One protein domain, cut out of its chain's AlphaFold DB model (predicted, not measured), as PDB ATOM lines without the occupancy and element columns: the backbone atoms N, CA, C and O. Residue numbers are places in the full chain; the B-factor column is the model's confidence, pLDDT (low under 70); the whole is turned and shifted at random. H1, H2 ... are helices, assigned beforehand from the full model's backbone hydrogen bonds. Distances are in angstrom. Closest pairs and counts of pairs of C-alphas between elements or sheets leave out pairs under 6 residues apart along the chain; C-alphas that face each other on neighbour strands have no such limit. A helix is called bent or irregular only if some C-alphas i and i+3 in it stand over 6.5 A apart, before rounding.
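What this domain is: This is residues 98 to 139 of the 189 residues of an uncharacterized protein of Cynara cardunculus var. scolymus (UniProt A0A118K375). One long straight helix, H1, makes most of the length of a thin rod, and beyond its last residue the chain turns so that a short second helix, H2, is set crosswise past that end. Residues 98 to 120 of H1 stick out free as a long arm, with H2 and the tail of residues 136 to 139 at the other end of the rod. The printed part has 42 residues, with two named helices, H1 then H2 along the chain, and no named strand; the class is all helix. The whole is extended, with a radius of gyration of the C-alphas of 16.5 A, and the C-alphas span 54 by 16 by 8 A.

Where its parts are: H1, the longest helix, covers residues 98 to 121 and measures 34.9 A from first to last C-alpha. It begins with C-alpha 98 at (-21.448, 36.496, 75.288) and ends with C-alpha 121 at (-3.293, 36.611, 45.463). H2 covers residues 127 to 135, measures 12.4 A and ends with C-alpha 135 at (-4.325, 43.558, 32.389). Neither helix is bent or irregular.

How they stand to each other: H1 stands free over residues 98 to 120, where no C-alpha 8 or more residues away along the chain comes within 10 A. H1 and H2 are apart, with no C-alpha of the one within 8 A of the other. A tight link of 5 residues, 122 to 126, joins them. In H1 and H2 every O i to N i+4 pair is within hydrogen-bond range.

The domain as a whole: The two C-alphas farthest apart are those of Lys 98 and Phe 139, the first and last printed residues, at 53.8 A. The printed part has no cut, and no link is long. The mean pLDDT of the printed part is 80.6, with 89 for H1 and 71 for H2. The model's confidence is under 70 at residues 121 to 127, 130 to 131, 134 and 139.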
ATOM      1  N   LYS A  98     -22.330  37.643  75.567       95.25
ATOM      2  CA  LYS A  98     -21.448  36.496  75.288       95.25
ATOM      3  C   LYS A  98     -21.629  35.986  73.862       95.25
ATOM      4  O   LYS A  98     -20.653  35.656  73.194       95.25
ATOM      5  N   LYS A  99     -22.875  35.924  73.384       94.62
ATOM      6  CA  LYS A  99     -23.152  35.524  71.998       94.62
ATOM      7  C   LYS A  99     -22.728  36.595  71.001       94.62
ATOM      8  O   LYS A  99     -22.235  36.238  69.936       94.62
ATOM      9  N   LEU A 100     -22.887  37.872  71.349       95.50
ATOM     10  CA  LEU A 100     -22.424  38.980  70.517       95.50
ATOM     11  C   LEU A 100     -20.896  38.975  70.373       95.50
ATOM     12  O   LEU A 100     -20.401  39.093  69.257       95.50
ATOM     13  N   GLU A 101     -20.154  38.768  71.465       95.56
ATOM     14  CA  GLU A 101     -18.691  38.616  71.427       95.56
ATOM     15  C   GLU A 101     -18.273  37.429  70.550       95.56
ATOM     16  O   GLU A 101     -17.442  37.588  69.658       95.56
ATOM     17  N   ALA A 102     -18.908  36.263  70.717       96.50
ATOM     18  CA  ALA A 102     -18.626  35.093  69.883       96.50
ATOM     19  C   ALA A 102     -18.949  35.325  68.394       96.50
ATOM     20  O   ALA A 102     -18.257  34.806  67.518       96.50
ATOM     21  N   PHE A 103     -20.000  36.089  68.090       97.12
ATOM     22  CA  PHE A 103     -20.341  36.469  66.718       97.12
ATOM     23  C   PHE A 103     -19.320  37.447  66.128       97.12
ATOM     24  O   PHE A 103     -18.879  37.257  64.995       97.12
ATOM     25  N   ALA A 104     -18.889  38.440  66.907       95.31
ATOM     26  CA  ALA A 104     -17.860  39.388  66.496       95.31
ATOM     27  C   ALA A 104     -16.525  38.687  66.194       95.31
ATOM     28  O   ALA A 104     -15.903  38.999  65.180       95.31
ATOM     29  N   SER A 105     -16.122  37.701  67.007       96.06
ATOM     30  CA  SER A 105     -14.940  36.875  66.727       96.06
ATOM     31  C   SER A 105     -15.049  36.160  65.379       96.06
ATOM     32  O   SER A 105     -14.132  36.257  64.578       96.06
ATOM     33  N   LYS A 106     -16.198  35.549  65.059       97.06
ATOM     34  CA  LYS A 106     -16.398  34.891  63.754       97.06
ATOM     35  C   LYS A 106     -16.277  35.856  62.573       97.06
ATOM     36  O   LYS A 106     -15.697  35.500  61.554       97.06
ATOM     37  N   ILE A 107     -16.829  37.067  62.692       96.12
ATOM     38  CA  ILE A 107     -16.684  38.096  61.650       96.12
ATOM     39  C   ILE A 107     -15.215  38.511  61.511       96.12
ATOM     40  O   ILE A 107     -14.740  38.717  60.395       96.12
ATOM     41  N   HIS A 108     -14.495  38.636  62.626       94.50
ATOM     42  CA  HIS A 108     -13.073  38.956  62.613       94.50
ATOM     43  C   HIS A 108     -12.245  37.855  61.936       94.50
ATOM     44  O   HIS A 108     -11.392  38.166  61.111       94.50
ATOM     45  N   ASP A 109     -12.530  36.587  62.226       95.31
ATOM     46  CA  ASP A 109     -11.843  35.451  61.607       95.31
ATOM     47  C   ASP A 109     -12.073  35.432  60.089       95.31
ATOM     48  O   ASP A 109     -11.112  35.410  59.323       95.31
ATOM     49  N   LEU A 110     -13.328  35.596  59.646       95.06
ATOM     50  CA  LEU A 110     -13.668  35.731  58.222       95.06
ATOM     51  C   LEU A 110     -12.934  36.902  57.556       95.06
ATOM     52  O   LEU A 110     -12.468  36.791  56.424       95.06
ATOM     53  N   LYS A 111     -12.812  38.039  58.250       91.94
ATOM     54  CA  LYS A 111     -12.044  39.184  57.750       91.94
ATOM     55  C   LYS A 111     -10.573  38.803  57.545       91.94
ATOM     56  O   LYS A 111     -10.019  39.119  56.495       91.94
ATOM     57  N   CYS A 112      -9.953  38.145  58.522       90.81
ATOM     58  CA  CYS A 112      -8.558  37.714  58.428       90.81
ATOM     59  C   CYS A 112      -8.337  36.704  57.294       90.81
ATOM     60  O   CYS A 112      -7.343  36.815  56.581       90.81
ATOM     61  N   GLU A 113      -9.262  35.763  57.095       92.50
ATOM     62  CA  GLU A 113      -9.219  34.807  55.980       92.50
ATOM     63  C   GLU A 113      -9.246  35.529  54.626       92.50
ATOM     64  O   GLU A 113      -8.363  35.315  53.795       92.50
ATOM     65  N   VAL A 114     -10.183  36.463  54.435       88.75
ATOM     66  CA  VAL A 114     -10.293  37.253  53.197       88.75
ATOM     67  C   VAL A 114      -9.049  38.115  52.958       88.75
ATOM     68  O   VAL A 114      -8.569  38.217  51.827       88.75
ATOM     69  N   GLU A 115      -8.499  38.741  54.002       82.75
ATOM     70  CA  GLU A 115      -7.262  39.523  53.894       82.75
ATOM     71  C   GLU A 115      -6.063  38.636  53.527       82.75
ATOM     72  O   GLU A 115      -5.252  39.025  52.686       82.75
ATOM     73  N   ALA A 116      -5.965  37.436  54.104       80.94
ATOM     74  CA  ALA A 116      -4.911  36.480  53.785       80.94
ATOM     75  C   ALA A 116      -5.019  35.981  52.338       80.94
ATOM     76  O   ALA A 116      -4.018  35.975  51.624       80.94
ATOM     77  N   GLU A 117      -6.216  35.620  51.871       80.06
ATOM     78  CA  GLU A 117      -6.455  35.246  50.472       80.06
ATOM     79  C   GLU A 117      -6.092  36.380  49.511       80.06
ATOM     80  O   GLU A 117      -5.409  36.155  48.508       80.06
ATOM     81  N   PHE A 118      -6.479  37.613  49.843       76.75
ATOM     82  CA  PHE A 118      -6.134  38.783  49.049       76.75
ATOM     83  C   PHE A 118      -4.618  38.998  48.984       76.75
ATOM     84  O   PHE A 118      -4.066  39.146  47.895       76.75
ATOM     85  N   LEU A 119      -3.915  38.964  50.114       74.06
ATOM     86  CA  LEU A 119      -2.461  39.130  50.134       74.06
ATOM     87  C   LEU A 119      -1.734  37.979  49.425       74.06
ATOM     88  O   LEU A 119      -0.774  38.230  48.697       74.06
ATOM     89  N   ASN A 120      -2.224  36.745  49.562       72.19
ATOM     90  CA  ASN A 120      -1.706  35.590  48.828       72.19
ATOM     91  C   ASN A 120      -1.908  35.741  47.314       72.19
ATOM     92  O   ASN A 120      -1.016  35.390  46.546       72.19
ATOM     93  N   SER A 121      -3.035  36.318  46.880       66.19
ATOM     94  CA  SER A 121      -3.293  36.611  45.463       66.19
ATOM     95  C   SER A 121      -2.398  37.721  44.899       66.19
ATOM     96  O   SER A 121      -2.128  37.746  43.701       66.19
ATOM     97  N   LEU A 122      -1.904  38.615  45.763       62.78
ATOM     98  CA  LEU A 122      -1.000  39.711  45.408       62.78
ATOM     99  C   LEU A 122       0.485  39.350  45.511       62.78
ATOM    100  O   LEU A 122       1.329  40.230  45.302       62.78
ATOM    101  N   ASN A 123       0.826  38.103  45.848       62.59
ATOM    102  CA  ASN A 123       2.208  37.638  45.924       62.59
ATOM    103  C   ASN A 123       2.798  37.466  44.513       62.59
ATOM    104  O   ASN A 123       3.029  36.363  44.026       62.59
ATOM    105  N   TYR A 124       2.981  38.594  43.835       64.31
ATOM    106  CA  TYR A 124       3.658  38.692  42.557       64.31
ATOM    107  C   TYR A 124       5.156  38.825  42.823       64.31
ATOM    108  O   TYR A 124       5.593  39.732  43.539       64.31
ATOM    109  N   ASN A 125       5.960  37.964  42.207       65.19
ATOM    110  CA  ASN A 125       7.412  37.976  42.368       65.19
ATOM    111  C   ASN A 125       8.051  39.172  41.637       65.19
ATOM    112  O   ASN A 125       9.209  39.513  41.889       65.19
ATOM    113  N   SER A 126       7.309  39.856  40.752       69.31
ATOM    114  CA  SER A 126       7.755  41.097  40.116       69.31
ATOM    115  C   SER A 126       6.622  42.071  39.763       69.31
ATOM    116  O   SER A 126       5.462  41.701  39.588       69.31
ATOM    117  N   LYS A 127       6.979  43.351  39.569       67.94
ATOM    118  CA  LYS A 127       6.057  44.390  39.060       67.94
ATOM    119  C   LYS A 127       5.466  44.040  37.687       67.94
ATOM    120  O   LYS A 127       4.387  44.525  37.362       67.94
ATOM    121  N   LYS A 128       6.181  43.235  36.891       71.62
ATOM    122  CA  LYS A 128       5.728  42.761  35.581       71.62
ATOM    123  C   LYS A 128       4.553  41.796  35.753       71.62
ATOM    124  O   LYS A 128       3.491  42.066  35.214       71.62
ATOM    125  N   GLU A 129       4.703  40.783  36.603       70.94
ATOM    126  CA  GLU A 129       3.657  39.782  36.882       70.94
ATOM    127  C   GLU A 129       2.369  40.417  37.432       70.94
ATOM    128  O   GLU A 129       1.268  40.067  37.014       70.94
ATOM    129  N   MET A 130       2.502  41.419  38.307       68.19
ATOM    130  CA  MET A 130       1.360  42.194  38.806       68.19
ATOM    131  C   MET A 130       0.614  42.916  37.672       68.19
ATOM    132  O   MET A 130      -0.615  42.899  37.621       68.19
ATOM    133  N   ALA A 131       1.350  43.569  36.768       67.62
ATOM    134  CA  ALA A 131       0.757  44.311  35.661       67.62
ATOM    135  C   ALA A 131       0.091  43.374  34.638       67.62
ATOM    136  O   ALA A 131      -0.985  43.694  34.137       67.62
ATOM    137  N   GLU A 132       0.692  42.215  34.366       77.12
ATOM    138  CA  GLU A 132       0.146  41.193  33.463       77.12
ATOM    139  C   GLU A 132      -1.133  40.568  34.023       77.12
ATOM    140  O   GLU A 132      -2.128  40.465  33.308       77.12
ATOM    141  N   SER A 133      -1.147  40.235  35.319       72.25
ATOM    142  CA  SER A 133      -2.336  39.724  36.009       72.25
ATOM    143  C   SER A 133      -3.479  40.743  36.017       72.25
ATOM    144  O   SER A 133      -4.630  40.375  35.785       72.25
ATOM    145  N   PHE A 134      -3.173  42.028  36.221       69.19
ATOM    146  CA  PHE A 134      -4.184  43.085  36.218       69.19
ATOM    147  C   PHE A 134      -4.756  43.369  34.818       69.19
ATOM    148  O   PHE A 134      -5.931  43.707  34.691       69.19
ATOM    149  N   LEU A 135      -3.933  43.256  33.771       75.44
ATOM    150  CA  LEU A 135      -4.325  43.558  32.389       75.44
ATOM    151  C   LEU A 135      -4.782  42.322  31.599       75.44
ATOM    152  O   LEU A 135      -5.300  42.478  30.493       75.44
ATOM    153  N   GLY A 136      -4.604  41.115  32.148       70.06
ATOM    154  CA  GLY A 136      -4.914  39.849  31.477       70.06
ATOM    155  C   GLY A 136      -4.073  39.616  30.218       70.06
ATOM    156  O   GLY A 136      -4.530  38.958  29.286       70.06
ATOM    157  N   TYR A 137      -2.879  40.208  30.161       72.62
ATOM    158  CA  TYR A 137      -2.025  40.230  28.978       72.62
ATOM    159  C   TYR A 137      -0.565  40.044  29.380       72.62
ATOM    160  O   TYR A 137      -0.058  40.807  30.197       72.62
ATOM    161  N   GLU A 138       0.112  39.067  28.780       73.56
ATOM    162  CA  GLU A 138       1.553  38.869  28.949       73.56
ATOM    163  C   GLU A 138       2.324  39.914  28.131       73.56
ATOM    164  O   GLU A 138       2.201  39.995  26.903       73.56
ATOM    165  N   PHE A 139       3.148  40.723  28.796       65.19
ATOM    166  CA  PHE A 139       4.006  41.685  28.122       65.19
ATOM    167  C   PHE A 139       5.195  40.959  27.488       65.19
ATOM    168  O   PHE A 139       6.149  40.545  28.162       65.19
TER     169      PHE A 139